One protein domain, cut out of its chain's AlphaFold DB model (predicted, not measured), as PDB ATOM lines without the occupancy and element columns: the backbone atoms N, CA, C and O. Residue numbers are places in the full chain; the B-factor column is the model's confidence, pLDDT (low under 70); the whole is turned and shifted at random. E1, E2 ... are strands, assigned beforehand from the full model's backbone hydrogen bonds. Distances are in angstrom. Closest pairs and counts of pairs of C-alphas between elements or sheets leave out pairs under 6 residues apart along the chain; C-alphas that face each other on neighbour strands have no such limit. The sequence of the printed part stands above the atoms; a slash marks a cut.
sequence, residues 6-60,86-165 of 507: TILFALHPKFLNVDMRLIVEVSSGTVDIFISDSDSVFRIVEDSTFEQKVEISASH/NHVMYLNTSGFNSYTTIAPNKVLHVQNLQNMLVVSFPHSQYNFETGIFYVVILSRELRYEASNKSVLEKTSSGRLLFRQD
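Overview. This is residues 6 to 60 and 86 to 165 of the 507 residues of an uncharacterized protein of Ciona intestinalis (UniProt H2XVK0). Two sheets lie face to face as a sandwich, a twisted one of five strands, E1 E10 E3 E8 E6, and one of four, E7 E9 E2 E11, with their strands nearly aligned; a small hairpin, E4 and E5, covers part of the other face of the five-stranded sheet. From one end of this body the long loop of residues 140 to 156 runs far out. The printed part has 135 residues, with no named helix and eleven named strands in order from E1 to E11, and its class is all strand. The two larger sheets are mixed, in the orders just named, and the hairpin is antiparallel. The whole is compact, with a radius of gyration of the C-alphas of 16.0 A, and elongated, spanning 58 by 32 by 24 A.

Arrangement. E1, residues 6 to 11, is an edge strand of the five-stranded sheet and is antiparallel to E10, residues 133 to 139, with N 9 and O 135 2.8 A apart. A short link leads from E1 to E2, residues 20 to 28, an inner strand of the other sheet. E2 is antiparallel to E11, residues 157 to 164, where N 23 and O 161 are 2.9 A apart. A tight link returns the chain to E3, residues 31 to 36, which is antiparallel to E10, with N 34 and O 136 2.8 A apart. E4, residues 42 to 46, and E5, residues 52 to 56, form a hairpin, with N 43 and O 55 2.9 A apart. The closest C-alphas of E5 and E10, those of Val 54 and Leu 138, are 7.6 A apart. After the cut, E6, residues 88 to 92, is the other edge strand of the five-stranded sheet and is parallel to E8, residues 107 to 113, with N 91 and O 109 2.8 A apart. E8 is antiparallel to E3, where N 33 and O 110 are 2.9 A apart. Between E6 and E8 in the chain, E7, residues 98 to 101, is an edge strand of the four-stranded sheet, parallel to E9, residues 116 to 121, with N 100 and O 118 3.0 A apart. E9 is antiparallel to E2, where N 22 and O 119 are 2.9 A apart. The three sheets form a stack of sheets, face to face in turn. The parts of the two larger sheets that face each other are 10.3 A apart centre to centre, and their strands stand at 10 degrees; between the five-stranded sheet and the hairpin the strands' angle is 33 degrees.

Along the chain. E1 begins at C-alpha 6, at (-26.473, -15.603, -51.203). From first to last C-alpha, E1 measures 16.3 A, E2 25.6 A, E3 16.8 A, E4 13.1 A, E5 13.2 A, E6 12.7 A, E7 10.5 A, E8 16.5 A, E9 16.4 A, E10 19.8 A and E11 23.9 A. E6 begins at C-alpha 88, at (-42.607, -25.097, -46.788), and E11 ends at C-alpha 164, at (-39.063, -5.742, -31.636).

Size, cuts and confidence. The two C-alphas farthest apart, those of Asn 17 and Asn 148, are 57.7 A apart. Residues 61 to 85 are not printed, and C-alphas 60 and 86 are 10.7 A apart across this cut. The links E9 to E10 and E10 to E11 are long. Mean pLDDT of the printed part is 85.8; residues 58 to 60, 86, 94 to 95 and 142 to 153 are under 70.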
ATOM      1  N   THR A   6     -25.671 -15.486 -52.431       92.25
ATOM      2  CA  THR A   6     -26.473 -15.603 -51.203       92.25
ATOM      3  C   THR A   6     -25.854 -14.842 -50.030       92.25
ATOM      4  O   THR A   6     -24.644 -14.621 -49.980       92.25
ATOM      5  N   ILE A   7     -26.688 -14.430 -49.072       93.12
ATOM      6  CA  ILE A   7     -26.260 -13.959 -47.747       93.12
ATOM      7  C   ILE A   7     -27.132 -14.641 -46.690       93.12
ATOM      8  O   ILE A   7     -28.353 -14.689 -46.831       93.12
ATOM      9  N   LEU A   8     -26.496 -15.137 -45.626       93.56
ATOM     10  CA  LEU A   8     -27.143 -15.703 -44.444       93.56
ATOM     11  C   LEU A   8     -27.127 -14.686 -43.293       93.56
ATOM     12  O   LEU A   8     -26.093 -14.084 -43.002       93.56
ATOM     13  N   PHE A   9     -28.251 -14.558 -42.595       94.88
ATOM     14  CA  PHE A   9     -28.369 -13.857 -41.319       94.88
ATOM     15  C   PHE A   9     -28.944 -14.802 -40.261       94.88
ATOM     16  O   PHE A   9     -29.882 -15.547 -40.536       94.88
ATOM     17  N   ALA A  10     -28.419 -14.724 -39.039       94.31
ATOM     18  CA  ALA A  10     -29.033 -15.305 -37.850       94.31
ATOM     19  C   ALA A  10     -29.626 -14.168 -37.009       94.31
ATOM     20  O   ALA A  10     -28.921 -13.231 -36.624       94.31
ATOM     21  N   LEU A  11     -30.933 -14.217 -36.764       94.12
ATOM     22  CA  LEU A  11     -31.656 -13.225 -35.980       94.12
ATOM     23  C   LEU A  11     -31.920 -13.785 -34.584       94.12
ATOM     24  O   LEU A  11     -32.600 -14.798 -34.427       94.12
ATOM     25  N   HIS A  12     -31.400 -13.088 -33.579       94.00
ATOM     26  CA  HIS A  12     -31.621 -13.398 -32.172       94.00
ATOM     27  C   HIS A  12     -32.681 -12.443 -31.597       94.00
ATOM     28  O   HIS A  12     -32.489 -11.220 -31.667       94.00
ATOM     29  N   PRO A  13     -33.784 -12.957 -31.022       93.94
ATOM     30  CA  PRO A  13     -34.706 -12.160 -30.223       93.94
ATOM     31  C   PRO A  13     -33.970 -11.437 -29.087       93.94
ATOM     32  O   PRO A  13     -33.081 -11.992 -28.446       93.94
ATOM     33  N   LYS A  14     -34.342 -10.183 -28.829       90.56
ATOM     34  CA  LYS A  14     -33.840  -9.380 -27.699       90.56
ATOM     35  C   LYS A  14     -34.810  -9.364 -26.523       90.56
ATOM     36  O   LYS A  14     -34.399  -9.172 -25.384       90.56
ATOM     37  N   PHE A  15     -36.097  -9.529 -26.813       90.62
ATOM     38  CA  PHE A  15     -37.185  -9.537 -25.846       90.62
ATOM     39  C   PHE A  15     -38.057 -10.778 -26.047       90.62
ATOM     40  O   PHE A  15     -38.308 -11.184 -27.183       90.62
ATOM     41  N   LEU A  16     -38.535 -11.344 -24.938       90.75
ATOM     42  CA  LEU A  16     -39.311 -12.589 -24.913       90.75
ATOM     43  C   LEU A  16     -40.825 -12.362 -25.040       90.75
ATOM     44  O   LEU A  16     -41.560 -13.251 -25.452       90.75
ATOM     45  N   ASN A  17     -41.297 -11.172 -24.668       90.12
ATOM     46  CA  ASN A  17     -42.708 -10.858 -24.438       90.12
ATOM     47  C   ASN A  17     -43.305  -9.864 -25.449       90.12
ATOM     48  O   ASN A  17     -44.311  -9.223 -25.151       90.12
ATOM     49  N   VAL A  18     -42.672  -9.693 -26.613       92.50
ATOM     50  CA  VAL A  18     -43.160  -8.827 -27.697       92.50
ATOM     51  C   VAL A  18     -42.898  -9.449 -29.057       92.50
ATOM     52  O   VAL A  18     -41.871 -10.097 -29.266       92.50
ATOM     53  N   ASP A  19     -43.824  -9.223 -29.988       93.44
ATOM     54  CA  ASP A  19     -43.716  -9.715 -31.358       93.44
ATOM     55  C   ASP A  19     -42.435  -9.234 -32.038       93.44
ATOM     56  O   ASP A  19     -41.994  -8.086 -31.898       93.44
ATOM     57  N   MET A  20     -41.872 -10.127 -32.839       93.81
ATOM     58  CA  MET A  20     -40.681  -9.875 -33.625       93.81
ATOM     59  C   MET A  20     -41.072  -9.670 -35.087       93.81
ATOM     60  O   MET A  20     -41.949 -10.355 -35.617       93.81
ATOM     61  N   ARG A  21     -40.449  -8.693 -35.748       95.56
ATOM     62  CA  ARG A  21     -40.714  -8.362 -37.151       95.56
ATOM     63  C   ARG A  21     -39.417  -8.246 -37.929       95.56
ATOM     64  O   ARG A  21     -38.511  -7.501 -37.552       95.56
ATOM     65  N   LEU A  22     -39.376  -8.953 -39.050       96.06
ATOM     66  CA  LEU A  22     -38.350  -8.823 -40.070       96.06
ATOM     67  C   LEU A  22     -38.923  -8.019 -41.232       96.06
ATOM     68  O   LEU A  22     -39.967  -8.367 -41.779       96.06
ATOM     69  N   ILE A  23     -38.236  -6.948 -41.605       96.19
ATOM     70  CA  ILE A  23     -38.589  -6.093 -42.733       96.19
ATOM     71  C   ILE A  23     -37.445  -6.199 -43.736       96.19
ATOM     72  O   ILE A  23     -36.314  -5.834 -43.414       96.19
ATOM     73  N   VAL A  24     -37.721  -6.702 -44.936       95.50
ATOM     74  CA  VAL A  24     -36.752  -6.739 -46.037       95.50
ATOM     75  C   VAL A  24     -37.253  -5.828 -47.141       95.50
ATOM     76  O   VAL A  24     -38.359  -5.995 -47.641       95.50
ATOM     77  N   GLU A  25     -36.448  -4.836 -47.485       95.19
ATOM     78  CA  GLU A  25     -36.752  -3.784 -48.446       95.19
ATOM     79  C   GLU A  25     -35.750  -3.884 -49.594       95.19
ATOM     80  O   GLU A  25     -34.545  -3.769 -49.382       95.19
ATOM     81  N   VAL A  26     -36.235  -4.122 -50.806       93.19
ATOM     82  CA  VAL A  26     -35.425  -4.221 -52.020       93.19
ATOM     83  C   VAL A  26     -35.491  -2.873 -52.732       93.19
ATOM     84  O   VAL A  26     -36.567  -2.338 -52.976       93.19
ATOM     85  N   SER A  27     -34.330  -2.289 -53.015       91.81
ATOM     86  CA  SER A  27     -34.193  -0.984 -53.679       91.81
ATOM     87  C   SER A  27     -33.821  -1.113 -55.158       91.81
ATOM     88  O   SER A  27     -34.012  -0.174 -55.925       91.81
ATOM     89  N   SER A  28     -33.242  -2.248 -55.555       89.38
ATOM     90  CA  SER A  28     -32.875  -2.572 -56.937       89.38
ATOM     91  C   SER A  28     -32.788  -4.086 -57.109       89.38
ATOM     92  O   SER A  28     -32.262  -4.766 -56.227       89.38
ATOM     93  N   GLY A  29     -33.225  -4.584 -58.266       88.75
ATOM     94  CA  GLY A  29     -33.180  -5.996 -58.652       88.75
ATOM     95  C   GLY A  29     -34.243  -6.874 -57.984       88.75
ATOM     96  O   GLY A  29     -35.177  -6.376 -57.356       88.75
ATOM     97  N   THR A  30     -34.095  -8.189 -58.126       90.19
ATOM     98  CA  THR A  30     -34.943  -9.211 -57.486       90.19
ATOM     99  C   THR A  30     -34.163 -10.066 -56.489       90.19
ATOM    100  O   THR A  30     -32.970 -10.350 -56.678       90.19
ATOM    101  N   VAL A  31     -34.839 -10.513 -55.424       92.75
ATOM    102  CA  VAL A  31     -34.307 -11.506 -54.475       92.75
ATOM    103  C   VAL A  31     -35.358 -12.551 -54.089       92.75
ATOM    104  O   VAL A  31     -36.537 -12.230 -53.957       92.75
ATOM    105  N   ASP A  32     -34.912 -13.782 -53.855       93.44
ATOM    106  CA  ASP A  32     -35.686 -14.808 -53.148       93.44
ATOM    107  C   ASP A  32     -35.234 -14.836 -51.677       93.44
ATOM    108  O   ASP A  32     -34.064 -14.583 -51.371       93.44
ATOM    109  N   ILE A  33     -36.155 -15.110 -50.753       94.38
ATOM    110  CA  ILE A  33     -35.895 -15.101 -49.306       94.38
ATOM    111  C   ILE A  33     -36.382 -16.404 -48.685       94.38
ATOM    112  O   ILE A  33     -37.519 -16.815 -48.906       94.38
ATOM    113  N   PHE A  34     -35.543 -17.011 -47.855       94.38
ATOM    114  CA  PHE A  34     -35.830 -18.234 -47.119       94.38
ATOM    115  C   PHE A  34     -35.699 -17.962 -45.621       94.38
ATOM    116  O   PHE A  34     -34.704 -17.381 -45.194       94.38
ATOM    117  N   ILE A  35     -36.699 -18.342 -44.825       94.75
ATOM    118  CA  ILE A  35     -36.748 -18.093 -43.375       94.75
ATOM    119  C   ILE A  35     -37.151 -19.378 -42.650       94.75
ATOM    120  O   ILE A  35     -38.120 -20.024 -43.047       94.75
ATOM    121  N   SER A  36     -36.424 -19.741 -41.592       92.88
ATOM    122  CA  SER A  36     -36.725 -20.885 -40.720       92.88
ATOM    123  C   SER A  36     -36.235 -20.634 -39.289       92.88
ATOM    124  O   SER A  36     -35.344 -19.816 -39.063       92.88
ATOM    125  N   ASP A  37     -36.819 -21.340 -38.326       90.81
ATOM    126  CA  ASP A  37     -36.391 -21.442 -36.928       90.81
ATOM    127  C   ASP A  37     -35.431 -22.623 -36.656       90.81
ATOM    128  O   ASP A  37     -34.991 -22.802 -35.522       90.81
ATOM    129  N   SER A  38     -35.056 -23.403 -37.682       87.62
ATOM    130  CA  SER A  38     -34.021 -24.446 -37.605       87.62
ATOM    131  C   SER A  38     -32.857 -24.176 -38.566       87.62
ATOM    132  O   SER A  38     -33.038 -23.744 -39.705       87.62
ATOM    133  N   ASP A  39     -31.648 -24.472 -38.096       83.81
ATOM    134  CA  ASP A  39     -30.378 -24.394 -38.822       83.81
ATOM    135  C   ASP A  39     -30.239 -25.472 -39.911       83.81
ATOM    136  O   ASP A  39     -29.756 -25.201 -41.010       83.81
ATOM    137  N   SER A  40     -30.714 -26.688 -39.630       82.62
ATOM    138  CA  SER A  40     -30.598 -27.880 -40.488       82.62
ATOM    139  C   SER A  40     -31.368 -27.808 -41.819       82.62
ATOM    140  O   SER A  40     -31.203 -28.661 -42.701       82.62
ATOM    141  N   VAL A  41     -32.222 -26.795 -41.971       85.19
ATOM    142  CA  VAL A  41     -33.164 -26.649 -43.085       85.19
ATOM    143  C   VAL A  41     -32.494 -26.170 -44.367       85.19
ATOM    144  O   VAL A  41     -32.919 -26.577 -45.447       85.19
ATOM    145  N   PHE A  42     -31.469 -25.321 -44.280       88.94
ATOM    146  CA  PHE A  42     -30.885 -24.667 -45.451       88.94
ATOM    147  C   PHE A  42     -29.530 -25.254 -45.823       88.94
ATOM    148  O   PHE A  42     -28.578 -25.209 -45.046       88.94
ATOM    149  N   ARG A  43     -29.418 -25.721 -47.067       88.62
ATOM    150  CA  ARG A  43     -28.145 -26.098 -47.679       88.62
ATOM    151  C   ARG A  43     -27.869 -25.179 -48.859       88.62
ATOM    152  O   ARG A  43     -28.661 -25.112 -49.792       88.62
ATOM    153  N   ILE A  44     -26.739 -24.482 -48.832       88.50
ATOM    154  CA  ILE A  44     -26.269 -23.706 -49.981       88.50
ATOM    155  C   ILE A  44     -25.400 -24.637 -50.829       88.50
ATOM    156  O   ILE A  44     -24.430 -25.208 -50.331       88.50
ATOM    157  N   VAL A  45     -25.783 -24.815 -52.089       88.50
ATOM    158  CA  VAL A  45     -25.047 -25.581 -53.101       88.50
ATOM    159  C   VAL A  45     -24.584 -24.605 -54.176       88.50
ATOM    160  O   VAL A  45     -25.289 -23.652 -54.494       88.50
ATOM    161  N   GLU A  46     -23.388 -24.815 -54.711       87.06
ATOM    162  CA  GLU A  46     -22.844 -24.024 -55.812       87.06
ATOM    163  C   GLU A  46     -22.911 -24.857 -57.095       87.06
ATOM    164  O   GLU A  46     -22.379 -25.969 -57.149       87.06
ATOM    165  N   ASP A  47     -23.616 -24.344 -58.103       81.06
ATOM    166  CA  ASP A  47     -23.723 -24.977 -59.418       81.06
ATOM    167  C   ASP A  47     -22.419 -24.772 -60.219       81.06
ATOM    168  O   ASP A  47     -21.589 -23.913 -59.912       81.06
ATOM    169  N   SER A  48     -22.230 -25.535 -61.301       78.62
ATOM    170  CA  SER A  48     -21.011 -25.499 -62.140       78.62
ATOM    171  C   SER A  48     -20.714 -24.144 -62.807       78.62
ATOM    172  O   SER A  48     -19.643 -23.960 -63.384       78.62
ATOM    173  N   THR A  49     -21.646 -23.196 -62.723       76.25
ATOM    174  CA  THR A  49     -21.540 -21.799 -63.166       76.25
ATOM    175  C   THR A  49     -21.016 -20.839 -62.086       76.25
ATOM    176  O   THR A  49     -20.912 -19.644 -62.365       76.25
ATOM    177  N   PHE A  50     -20.673 -21.333 -60.886       75.88
ATOM    178  CA  PHE A  50     -20.414 -20.540 -59.668       75.88
ATOM    179  C   PHE A  50     -21.634 -19.721 -59.200       75.88
ATOM    180  O   PHE A  50     -21.502 -18.674 -58.562       75.88
ATOM    181  N   GLU A  51     -22.845 -20.179 -59.532       80.06
ATOM    182  CA  GLU A  51     -24.088 -19.616 -59.002       80.06
ATOM    183  C   GLU A  51     -24.537 -20.411 -57.773       80.06
ATOM    184  O   GLU A  51     -24.564 -21.641 -57.771       80.06
ATOM    185  N   GLN A  52     -24.886 -19.698 -56.705       86.12
ATOM    186  CA  GLN A  52     -25.322 -20.286 -55.448       86.12
ATOM    187  C   GLN A  52     -26.830 -20.518 -55.466       86.12
ATOM    188  O   GLN A  52     -27.624 -19.620 -55.757       86.12
ATOM    189  N   LYS A  53     -27.226 -21.724 -55.078       86.81
ATOM    190  CA  LYS A  53     -28.603 -22.195 -55.011       86.81
ATOM    191  C   LYS A  53     -28.909 -22.653 -53.590       86.81
ATOM    192  O   LYS A  53     -28.107 -23.333 -52.953       86.81
ATOM    193  N   VAL A  54     -30.082 -22.280 -53.087       87.50
ATOM    194  CA  VAL A  54     -30.560 -22.702 -51.765       87.50
ATOM    195  C   VAL A  54     -31.428 -23.944 -51.935       87.50
ATOM    196  O   VAL A  54     -32.480 -23.894 -52.571       87.50
ATOM    197  N   GLU A  55     -30.985 -25.060 -51.368       86.31
ATOM    198  CA  GLU A  55     -31.762 -26.287 -51.233       86.31
ATOM    199  C   GLU A  55     -32.388 -26.351 -49.834       86.31
ATOM    200  O   GLU A  55     -31.746 -26.026 -48.832       86.31
ATOM    201  N   ILE A  56     -33.653 -26.772 -49.769       85.88
ATOM    202  CA  ILE A  56     -34.384 -26.972 -48.514       85.88
ATOM    203  C   ILE A  56     -34.323 -28.464 -48.168       85.88
ATOM    204  O   ILE A  56     -34.806 -29.305 -48.930       85.88
ATOM    205  N   SER A  57     -33.724 -28.798 -47.027       76.12
ATOM    206  CA  SER A  57     -33.520 -30.172 -46.560       76.12
ATOM    207  C   SER A  57     -34.847 -30.896 -46.300       76.12
ATOM    208  O   SER A  57     -35.495 -30.683 -45.275       76.12
ATOM    209  N   ALA A  58     -35.213 -31.842 -47.171       60.09
ATOM    210  CA  ALA A  58     -36.438 -32.645 -47.035       60.09
ATOM    211  C   ALA A  58     -36.521 -33.476 -45.732       60.09
ATOM    212  O   ALA A  58     -37.605 -33.900 -45.345       60.09
ATOM    213  N   SER A  59     -35.399 -33.680 -45.026       53.94
ATOM    214  CA  SER A  59     -35.349 -34.397 -43.740       53.94
ATOM    215  C   SER A  59     -36.203 -33.742 -42.641       53.94
ATOM    216  O   SER A  59     -36.699 -34.429 -41.749       53.94
ATOM    217  N   HIS A  60     -36.450 -32.426 -42.724       52.34
ATOM    218  CA  HIS A  60     -37.278 -31.719 -41.740       52.34
ATOM    219  C   HIS A  60     -38.776 -32.082 -41.826       52.34
ATOM    220  O   HIS A  60     -39.519 -31.845 -40.880       52.34
ATOM    221  N   ASN A  86     -47.441 -29.189 -46.038       58.12
ATOM    222  CA  ASN A  86     -46.235 -28.629 -46.612       58.12
ATOM    223  C   ASN A  86     -45.582 -27.749 -45.542       58.12
ATOM    224  O   ASN A  86     -45.963 -26.589 -45.355       58.12
ATOM    225  N   HIS A  87     -44.556 -28.288 -44.878       74.56
ATOM    226  CA  HIS A  87     -43.677 -27.530 -43.981       74.56
ATOM    227  C   HIS A  87     -43.087 -26.281 -44.657       74.56
ATOM    228  O   HIS A  87     -42.741 -25.324 -43.966       74.56
ATOM    229  N   VAL A  88     -43.009 -26.262 -45.995       81.62
ATOM    230  CA  VAL A  88     -42.607 -25.097 -46.788       81.62
ATOM    231  C   VAL A  88     -43.823 -24.271 -47.226       81.62
ATOM    232  O   VAL A  88     -44.618 -24.688 -48.070       81.62
ATOM    233  N   MET A  89     -43.930 -23.057 -46.691       83.75
ATOM    234  CA  MET A  89     -44.860 -22.018 -47.122       83.75
ATOM    235  C   MET A  89     -44.235 -21.214 -48.269       83.75
ATOM    236  O   MET A  89     -43.289 -20.459 -48.057       83.75
ATOM    237  N   TYR A  90     -44.784 -21.345 -49.476       85.81
ATOM    238  CA  TYR A  90     -44.357 -20.569 -50.644       85.81
ATOM    239  C   TYR A  90     -45.178 -19.279 -50.776       85.81
ATOM    240  O   TYR A  90     -46.407 -19.315 -50.718       85.81
ATOM    241  N   LEU A  91     -44.507 -18.147 -50.998       86.00
ATOM    242  CA  LEU A  91     -45.122 -16.837 -51.218       86.00
ATOM    243  C   LEU A  91     -44.521 -16.184 -52.470       86.00
ATOM    244  O   LEU A  91     -43.398 -15.692 -52.439       86.00
ATOM    245  N   ASN A  92     -45.262 -16.151 -53.575       84.38
ATOM    246  CA  ASN A  92     -44.850 -15.411 -54.769       84.38
ATOM    247  C   ASN A  92     -45.296 -13.946 -54.642       84.38
ATOM    248  O   ASN A  92     -46.481 -13.692 -54.411       84.38
ATOM    249  N   THR A  93     -44.378 -12.983 -54.770       80.00
ATOM    250  CA  THR A  93     -44.692 -11.567 -54.512       80.00
ATOM    251  C   THR A  93     -44.947 -10.786 -55.796       80.00
ATOM    252  O   THR A  93     -44.054 -10.604 -56.620       80.00
ATOM    253  N   SER A  94     -46.162 -10.262 -55.952       68.50
ATOM    254  CA  SER A  94     -46.580  -9.459 -57.106       68.50
ATOM    255  C   SER A  94     -46.309  -7.959 -56.907       68.50
ATOM    256  O   SER A  94     -47.228  -7.156 -56.760       68.50
ATOM    257  N   GLY A  95     -45.028  -7.572 -56.903       68.06
ATOM    258  CA  GLY A  95     -44.549  -6.183 -57.063       68.06
ATOM    259  C   GLY A  95     -44.807  -5.185 -55.917       68.06
ATOM    260  O   GLY A  95     -44.082  -4.200 -55.805       68.06
ATOM    261  N   PHE A  96     -45.791  -5.419 -55.049       77.94
ATOM    262  CA  PHE A  96     -46.150  -4.535 -53.931       77.94
ATOM    263  C   PHE A  96     -45.677  -5.069 -52.567       77.94
ATOM    264  O   PHE A  96     -45.052  -6.124 -52.456       77.94
ATOM    265  N   ASN A  97     -45.982  -4.315 -51.504       87.44
ATOM    266  CA  ASN A  97     -45.675  -4.697 -50.127       87.44
ATOM    267  C   ASN A  97     -46.353  -6.019 -49.754       87.44
ATOM    268  O   ASN A  97     -47.581  -6.113 -49.738       87.44
ATOM    269  N   SER A  98     -45.545  -7.015 -49.412       90.12
ATOM    270  CA  SER A  98     -45.994  -8.342 -49.003       90.12
ATOM    271  C   SER A  98     -45.919  -8.472 -47.485       90.12
ATOM    272  O   SER A  98     -44.891  -8.169 -46.880       90.12
ATOM    273  N   TYR A  99     -47.001  -8.932 -46.863       92.81
ATOM    274  CA  TYR A  99     -47.103  -9.116 -45.416       92.81
ATOM    275  C   TYR A  99     -47.444 -10.574 -45.135       92.81
ATOM    276  O   TYR A  99     -48.386 -11.107 -45.718       92.81
ATOM    277  N   THR A 100     -46.685 -11.223 -44.257       92.81
ATOM    278  CA  THR A 100     -46.933 -12.618 -43.881       92.81
ATOM    279  C   THR A 100     -46.577 -12.871 -42.420       92.81
ATOM    280  O   THR A 100     -45.765 -12.157 -41.824       92.81
ATOM    281  N   THR A 101     -47.195 -13.893 -41.843       93.19
ATOM    282  CA  THR A 101     -46.924 -14.370 -40.490       93.19
ATOM    283  C   THR A 101     -46.478 -15.815 -40.603       93.19
ATOM    284  O   THR A 101     -47.195 -16.642 -41.165       93.19
ATOM    285  N   ILE A 102     -45.286 -16.108 -40.094       91.44
ATOM    286  CA  ILE A 102     -44.717 -17.455 -40.089       91.44
ATOM    287  C   ILE A 102     -45.059 -18.150 -38.763       91.44
ATOM    288  O   ILE A 102     -45.173 -17.500 -37.724       91.44
ATOM    289  N   ALA A 103     -45.285 -19.463 -38.827       88.62
ATOM    290  CA  ALA A 103     -45.588 -20.319 -37.681       88.62
ATOM    291  C   ALA A 103     -44.370 -21.204 -37.345       88.62
ATOM    292  O   ALA A 103     -43.584 -21.502 -38.250       88.62
ATOM    293  N   PRO A 104     -44.198 -21.643 -36.086       86.44
ATOM    294  CA  PRO A 104     -43.045 -22.446 -35.675       86.44
ATOM    295  C   PRO A 104     -42.934 -23.772 -36.433       86.44
ATOM    296  O   PRO A 104     -43.944 -24.413 -36.744       86.44
ATOM    297  N   ASN A 105     -41.697 -24.201 -36.683       84.00
ATOM    298  CA  ASN A 105     -41.316 -25.357 -37.498       84.00
ATOM    299  C   ASN A 105     -41.848 -25.313 -38.947       84.00
ATOM    300  O   ASN A 105     -42.154 -26.351 -39.552       84.00
ATOM    301  N   LYS A 106     -41.988 -24.105 -39.507       87.12
ATOM    302  CA  LYS A 106     -42.290 -23.889 -40.928       87.12
ATOM    303  C   LYS A 106     -41.176 -23.108 -41.603       87.12
ATOM    304  O   LYS A 106     -40.560 -22.220 -41.018       87.12
ATOM    305  N   VAL A 107     -40.959 -23.432 -42.868       91.25
ATOM    306  CA  VAL A 107     -39.989 -22.785 -43.746       91.25
ATOM    307  C   VAL A 107     -40.753 -21.832 -44.652       91.25
ATOM    308  O   VAL A 107     -41.595 -22.266 -45.431       91.25
ATOM    309  N   LEU A 108     -40.489 -20.536 -44.573       92.62
ATOM    310  CA  LEU A 108     -41.077 -19.555 -45.484       92.62
ATOM    311  C   LEU A 108     -40.118 -19.323 -46.653       92.62
ATOM    312  O   LEU A 108     -38.977 -18.927 -46.438       92.62
ATOM    313  N   HIS A 109     -40.594 -19.539 -47.877       93.31
ATOM    314  CA  HIS A 109     -39.876 -19.269 -49.120       93.31
ATOM    315  C   HIS A 109     -40.642 -18.211 -49.917       93.31
ATOM    316  O   HIS A 109     -41.733 -18.459 -50.431       93.31
ATOM    317  N   VAL A 110     -40.067 -17.017 -50.006       93.50
ATOM    318  CA  VAL A 110     -40.620 -15.873 -50.731       93.50
ATOM    319  C   VAL A 110     -39.891 -15.722 -52.060       93.50
ATOM    320  O   VAL A 110     -38.664 -15.654 -52.069       93.50
ATOM    321  N   GLN A 111     -40.636 -15.667 -53.161       92.25
ATOM    322  CA  GLN A 111     -40.092 -15.605 -54.518       92.25
ATOM    323  C   GLN A 111     -40.300 -14.242 -55.177       92.25
ATOM    324  O   GLN A 111     -41.382 -13.656 -55.076       92.25
ATOM    325  N   ASN A 112     -39.286 -13.808 -55.929       90.12
ATOM    326  CA  ASN A 112     -39.270 -12.603 -56.762       90.12
ATOM    327  C   ASN A 112     -39.561 -11.298 -55.997       90.12
ATOM    328  O   ASN A 112     -40.265 -10.424 -56.512       90.12
ATOM    329  N   LEU A 113     -39.018 -11.129 -54.786       92.25
ATOM    330  CA  LEU A 113     -39.217  -9.898 -54.024       92.25
ATOM    331  C   LEU A 113     -38.538  -8.708 -54.716       92.25
ATOM    332  O   LEU A 113     -37.334  -8.727 -54.973       92.25
ATOM    333  N   GLN A 114     -39.339  -7.670 -54.975       90.56
ATOM    334  CA  GLN A 114     -38.934  -6.422 -55.639       90.56
ATOM    335  C   GLN A 114     -39.126  -5.163 -54.784       90.56
ATOM    336  O   GLN A 114     -38.477  -4.161 -55.052       90.56
ATOM    337  N   ASN A 115     -40.019  -5.198 -53.786       90.62
ATOM    338  CA  ASN A 115     -40.355  -4.035 -52.958       90.62
ATOM    339  C   ASN A 115     -40.113  -4.350 -51.470       90.62
ATOM    340  O   ASN A 115     -38.987  -4.659 -51.093       90.62
ATOM    341  N   MET A 116     -41.138  -4.321 -50.613       93.25
ATOM    342  CA  MET A 116     -40.999  -4.634 -49.186       93.25
ATOM    343  C   MET A 116     -41.692  -5.949 -48.812       93.25
ATOM    344  O   MET A 116     -42.862  -6.151 -49.129       93.25
ATOM    345  N   LEU A 117     -40.998  -6.804 -48.065       95.25
ATOM    346  CA  LEU A 117     -41.555  -7.930 -47.321       95.25
ATOM    347  C   LEU A 117     -41.549  -7.598 -45.827       95.25
ATOM    348  O   LEU A 117     -40.518  -7.197 -45.285       95.25
ATOM    349  N   VAL A 118     -42.670  -7.823 -45.148       95.81
ATOM    350  CA  VAL A 118     -42.763  -7.786 -43.684       95.81
ATOM    351  C   VAL A 118     -43.193  -9.161 -43.187       95.81
ATOM    352  O   VAL A 118     -44.325  -9.587 -43.422       95.81
ATOM    353  N   VAL A 119     -42.291  -9.843 -42.484       95.56
ATOM    354  CA  VAL A 119     -42.557 -11.124 -41.822       95.56
ATOM    355  C   VAL A 119     -42.742 -10.880 -40.333       95.56
ATOM    356  O   VAL A 119     -41.866 -10.313 -39.674       95.56
ATOM    357  N   SER A 120     -43.890 -11.296 -39.805       95.38
ATOM    358  CA  SER A 120     -44.196 -11.241 -38.375       95.38
ATOM    359  C   SER A 120     -44.011 -12.614 -37.734       95.38
ATOM    360  O   SER A 120     -44.462 -13.624 -38.274       95.38
ATOM    361  N   PHE A 121     -43.380 -12.626 -36.565       94.81
ATOM    362  CA  PHE A 121     -43.165 -13.799 -35.727       94.81
ATOM    363  C   PHE A 121     -43.876 -13.521 -34.390       94.81
ATOM    364  O   PHE A 121     -43.404 -12.675 -33.620       94.81
ATOM    365  N   PRO A 122     -45.041 -14.140 -34.136       94.00
ATOM    366  CA  PRO A 122     -45.846 -13.831 -32.962       94.00
ATOM    367  C   PRO A 122     -45.243 -14.443 -31.693       94.00
ATOM    368  O   PRO A 122     -44.978 -15.649 -31.637       94.00
ATOM    369  N   HIS A 123     -45.087 -13.633 -30.643       91.94
ATOM    370  CA  HIS A 123     -44.476 -14.063 -29.375       91.94
ATOM    371  C   HIS A 123     -45.314 -15.107 -28.612       91.94
ATOM    372  O   HIS A 123     -44.855 -15.697 -27.640       91.94
ATOM    373  N   SER A 124     -46.568 -15.311 -29.021       90.56
ATOM    374  CA  SER A 124     -47.481 -16.314 -28.468       90.56
ATOM    375  C   SER A 124     -47.288 -17.717 -29.051       90.56
ATOM    376  O   SER A 124     -47.846 -18.669 -28.511       90.56
ATOM    377  N   GLN A 125     -46.532 -17.857 -30.147       89.69
ATOM    378  CA  GLN A 125     -46.303 -19.140 -30.831       89.69
ATOM    379  C   GLN A 125     -44.838 -19.591 -30.775       89.69
ATOM    380  O   GLN A 125     -44.568 -20.788 -30.829       89.69
ATOM    381  N   TYR A 126     -43.899 -18.650 -30.664       89.50
ATOM    382  CA  TYR A 126     -42.465 -18.923 -30.631       89.50
ATOM    383  C   TYR A 126     -41.888 -18.853 -29.218       89.50
ATOM    384  O   TYR A 126     -42.182 -17.926 -28.469       89.50
ATOM    385  N   ASN A 127     -40.977 -19.776 -28.891       87.81
ATOM    386  CA  ASN A 127     -40.103 -19.603 -27.735       87.81
ATOM    387  C   ASN A 127     -38.891 -18.738 -28.120       87.81
ATOM    388  O   ASN A 127     -37.937 -19.213 -28.734       87.81
ATOM    389  N   PHE A 128     -38.929 -17.461 -27.745       91.00
ATOM    390  CA  PHE A 128     -37.849 -16.506 -28.002       91.00
ATOM    391  C   PHE A 128     -36.655 -16.606 -27.035       91.00
ATOM    392  O   PHE A 128     -35.687 -15.874 -27.220       91.00
ATOM    393  N   GLU A 129     -36.690 -17.483 -26.026       87.94
ATOM    394  CA  GLU A 129     -35.571 -17.668 -25.085       87.94
ATOM    395  C   GLU A 129     -34.396 -18.415 -25.730       87.94
ATOM    396  O   GLU A 129     -33.236 -18.077 -25.503       87.94
ATOM    397  N   THR A 130     -34.701 -19.399 -26.579       83.38
ATOM    398  CA  THR A 130     -33.714 -20.236 -27.279       83.38
ATOM    399  C   THR A 130     -33.814 -20.170 -28.804       83.38
ATOM    400  O   THR A 130     -32.911 -20.645 -29.490       83.38
ATOM    401  N   GLY A 131     -34.888 -19.591 -29.354       85.50
ATOM    402  CA  GLY A 131     -35.128 -19.530 -30.796       85.50
ATOM    403  C   GLY A 131     -34.158 -18.607 -31.539       85.50
ATOM    404  O   GLY A 131     -34.094 -17.409 -31.265       85.50
ATOM    405  N   ILE A 132     -33.454 -19.158 -32.530       91.75
ATOM    406  CA  ILE A 132     -32.654 -18.415 -33.512       91.75
ATOM    407  C   ILE A 132     -33.366 -18.521 -34.858       91.75
ATOM    408  O   ILE A 132     -33.765 -19.609 -35.263       91.75
ATOM    409  N   PHE A 133     -33.515 -17.401 -35.562       93.56
ATOM    410  CA  PHE A 133     -34.197 -17.373 -36.854       93.56
ATOM    411  C   PHE A 133     -33.188 -17.174 -37.976       93.56
ATOM    412  O   PHE A 133     -32.541 -16.128 -38.073       93.56
ATOM    413  N   TYR A 134     -33.061 -18.183 -38.826       94.12
ATOM    414  CA  TYR A 134     -32.151 -18.200 -39.959       94.12
ATOM    415  C   TYR A 134     -32.846 -17.608 -41.179       94.12
ATOM    416  O   TYR A 134     -33.953 -18.015 -41.538       94.12
ATOM    417  N   VAL A 135     -32.191 -16.638 -41.811       95.31
ATOM    418  CA  VAL A 135     -32.682 -15.933 -42.997       95.31
ATOM    419  C   VAL A 135     -31.632 -16.024 -44.091       95.31
ATOM    420  O   VAL A 135     -30.544 -15.468 -43.946       95.31
ATOM    421  N   VAL A 136     -31.959 -16.682 -45.198       95.00
ATOM    422  CA  VAL A 136     -31.134 -16.691 -46.411       95.00
ATOM    423  C   VAL A 136     -31.768 -15.758 -47.434       95.00
ATOM    424  O   VAL A 136     -32.957 -15.866 -47.724       95.00
ATOM    425  N   ILE A 137     -30.977 -14.855 -48.002       94.81
ATOM    426  CA  ILE A 137     -31.368 -14.031 -49.150       94.81
ATOM    427  C   ILE A 137     -30.565 -14.509 -50.355       94.81
ATOM    428  O   ILE A 137     -29.343 -14.612 -50.262       94.81
ATOM    429  N   LEU A 138     -31.234 -14.771 -51.475       93.25
ATOM    430  CA  LEU A 138     -30.641 -15.162 -52.754       93.25
ATOM    431  C   LEU A 138     -30.920 -14.082 -53.804       93.25
ATOM    432  O   LEU A 138     -32.067 -13.717 -54.038       93.25
ATOM    433  N   SER A 139     -29.882 -13.586 -54.470       92.12
ATOM    434  CA  SER A 139     -30.016 -12.620 -55.566       92.12
ATOM    435  C   SER A 139     -30.416 -13.307 -56.876       92.12
ATOM    436  O   SER A 139     -29.684 -14.168 -57.369       92.12
ATOM    437  N   ARG A 140     -31.560 -12.915 -57.454       85.88
ATOM    438  CA  ARG A 140     -32.182 -13.568 -58.629       85.88
ATOM    439  C   ARG A 140     -32.119 -12.746 -59.916       85.88
ATOM    440  O   ARG A 140     -32.704 -13.135 -60.924       85.88
ATOM    441  N   GLU A 141     -31.423 -11.614 -59.886       75.88
ATOM    442  CA  GLU A 141     -31.339 -10.708 -61.028       75.88
ATOM    443  C   GLU A 141     -30.655 -11.380 -62.231       75.88
ATOM    444  O   GLU A 141     -29.576 -11.957 -62.107       75.88
ATOM    445  N   LEU A 142     -31.279 -11.297 -63.407       64.38
ATOM    446  CA  LEU A 142     -30.803 -11.986 -64.607       64.38
ATOM    447  C   LEU A 142     -29.513 -11.358 -65.155       64.38
ATOM    448  O   LEU A 142     -29.463 -10.164 -65.471       64.38
ATOM    449  N   ARG A 143     -28.490 -12.196 -65.357       60.84
ATOM    450  CA  ARG A 143     -27.266 -11.847 -66.087       60.84
ATOM    451  C   ARG A 143     -27.592 -11.680 -67.573       60.84
ATOM    452  O   ARG A 143     -27.695 -12.655 -68.307       60.84
ATOM    453  N   TYR A 144     -27.768 -10.438 -68.013       56.12
ATOM    454  CA  TYR A 144     -28.044 -10.132 -69.416       56.12
ATOM    455  C   TYR A 144     -26.736  -9.992 -70.202       56.12
ATOM    456  O   TYR A 144     -25.950  -9.074 -69.950       56.12
ATOM    457  N   GLU A 145     -26.503 -10.871 -71.176       54.97
ATOM    458  CA  GLU A 145     -25.453 -10.652 -72.172       54.97
ATOM    459  C   GLU A 145     -25.901  -9.561 -73.147       54.97
ATOM    460  O   GLU A 145     -26.648  -9.794 -74.096       54.97
ATOM    461  N   ALA A 146     -25.447  -8.332 -72.897       56.59
ATOM    462  CA  ALA A 146     -25.595  -7.248 -73.852       56.59
ATOM    463  C   ALA A 146     -24.827  -7.604 -75.135       56.59
ATOM    464  O   ALA A 146     -23.599  -7.711 -75.130       56.59
ATOM    465  N   SER A 147     -25.565  -7.790 -76.232       57.38
ATOM    466  CA  SER A 147     -25.016  -8.063 -77.559       57.38
ATOM    467  C   SER A 147     -24.070  -6.931 -77.969       57.38
ATOM    468  O   SER A 147     -24.515  -5.863 -78.391       57.38
ATOM    469  N   ASN A 148     -22.771  -7.206 -77.852       62.66
ATOM    470  CA  ASN A 148     -21.654  -6.267 -77.928       62.66
ATOM    471  C   ASN A 148     -21.558  -5.277 -76.745       62.66
ATOM    472  O   ASN A 148     -22.369  -4.366 -76.601       62.66
ATOM    473  N   LYS A 149     -20.419  -5.377 -76.033       58.66
ATOM    474  CA  LYS A 149     -19.857  -4.442 -75.034       58.66
ATOM    475  C   LYS A 149     -20.308  -4.651 -73.575       58.66
ATOM    476  O   LYS A 149     -21.344  -4.164 -73.145       58.66
ATOM    477  N   SER A 150     -19.395  -5.268 -72.811       56.12
ATOM    478  CA  SER A 150     -19.383  -5.476 -71.347       56.12
ATOM    479  C   SER A 150     -20.591  -6.201 -70.740       56.12
ATOM    480  O   SER A 150     -21.712  -5.710 -70.776       56.12
ATOM    481  N   VAL A 151     -20.323  -7.325 -70.062       64.25
ATOM    482  CA  VAL A 151     -21.274  -7.950 -69.131       64.25
ATOM    483  C   VAL A 151     -21.579  -6.941 -68.025       64.25
ATOM    484  O   VAL A 151     -20.753  -6.714 -67.141       64.25
ATOM    485  N   LEU A 152     -22.753  -6.313 -68.086       64.44
ATOM    486  CA  LEU A 152     -23.222  -5.446 -67.017       64.44
ATOM    487  C   LEU A 152     -23.716  -6.342 -65.880       64.44
ATOM    488  O   LEU A 152     -24.853  -6.812 -65.898       64.44
ATOM    489  N   GLU A 153     -22.843  -6.602 -64.904       66.00
ATOM    490  CA  GLU A 153     -23.216  -7.264 -63.654       66.00
ATOM    491  C   GLU A 153     -24.261  -6.414 -62.923       66.00
ATOM    492  O   GLU A 153     -23.941  -5.524 -62.131       66.00
ATOM    493  N   LYS A 154     -25.541  -6.680 -63.188       74.44
ATOM    494  CA  LYS A 154     -26.610  -6.127 -62.371       74.44
ATOM    495  C   LYS A 154     -26.485  -6.673 -60.951       74.44
ATOM    496  O   LYS A 154     -26.169  -7.844 -60.732       74.44
ATOM    497  N   THR A 155     -26.757  -5.807 -59.983       87.38
ATOM    498  CA  THR A 155     -26.701  -6.155 -58.567       87.38
ATOM    499  C   THR A 155     -28.040  -5.877 -57.902       87.38
ATOM    500  O   THR A 155     -28.622  -4.803 -58.074       87.38
ATOM    501  N   SER A 156     -28.514  -6.841 -57.112       90.75
ATOM    502  CA  SER A 156     -29.646  -6.619 -56.218       90.75
ATOM    503  C   SER A 156     -29.161  -5.867 -54.980       90.75
ATOM    504  O   SER A 156     -28.123  -6.210 -54.398       90.75
ATOM    505  N   SER A 157     -29.881  -4.821 -54.587       92.00
ATOM    506  CA  SER A 157     -29.546  -3.950 -53.457       92.00
ATOM    507  C   SER A 157     -30.789  -3.684 -52.620       92.00
ATOM    508  O   SER A 157     -31.896  -3.635 -53.153       92.00
ATOM    509  N   GLY A 158     -30.613  -3.521 -51.314       92.94
ATOM    510  CA  GLY A 158     -31.709  -3.389 -50.369       92.94
ATOM    511  C   GLY A 158     -31.230  -3.326 -48.924       92.94
ATOM    512  O   GLY A 158     -30.029  -3.280 -48.645       92.94
ATOM    513  N   ARG A 159     -32.188  -3.345 -48.001       94.62
ATOM    514  CA  ARG A 159     -31.996  -3.254 -46.556       94.62
ATOM    515  C   ARG A 159     -32.788  -4.352 -45.855       94.62
ATOM    516  O   ARG A 159     -33.984  -4.504 -46.077       94.62
ATOM    517  N   LEU A 160     -32.128  -5.058 -44.944       95.00
ATOM    518  CA  LEU A 160     -32.777  -5.925 -43.966       95.00
ATOM    519  C   LEU A 160     -32.821  -5.191 -42.621       95.00
ATOM    520  O   LEU A 160     -31.802  -4.697 -42.140       95.00
ATOM    521  N   LEU A 161     -34.009  -5.090 -42.030       95.69
ATOM    522  CA  LEU A 161     -34.262  -4.415 -40.763       95.69
ATOM    523  C   LEU A 161     -34.995  -5.354 -39.803       95.69
ATOM    524  O   LEU A 161     -36.067  -5.876 -40.096       95.69
ATOM    525  N   PHE A 162     -34.423  -5.506 -38.615       94.94
ATOM    526  CA  PHE A 162     -34.991  -6.258 -37.506       94.94
ATOM    527  C   PHE A 162     -35.661  -5.311 -36.503       94.94
ATOM    528  O   PHE A 162     -35.047  -4.317 -36.099       94.94
ATOM    529  N   ARG A 163     -36.892  -5.612 -36.067       93.75
ATOM    530  CA  ARG A 163     -37.599  -4.848 -35.025       93.75
ATOM    531  C   ARG A 163     -38.280  -5.749 -33.997       93.75
ATOM    532  O   ARG A 163     -38.921  -6.736 -34.343       93.75
ATOM    533  N   GLN A 164     -38.204  -5.322 -32.741       92.75
ATOM    534  CA  GLN A 164     -39.063  -5.742 -31.636       92.75
ATOM    535  C   GLN A 164     -39.457  -4.470 -30.886       92.75
ATOM    536  O   GLN A 164     -38.615  -3.828 -30.254       92.75
ATOM    537  N   ASP A 165     -40.716  -4.061 -31.018       86.56
ATOM    538  CA  ASP A 165     -41.193  -2.780 -30.495       86.56
ATOM    539  C   ASP A 165     -41.707  -2.958 -29.057       86.56
ATOM    540  O   ASP A 165     -42.890  -3.197 -28.821       86.56
TER     541      ASP A 165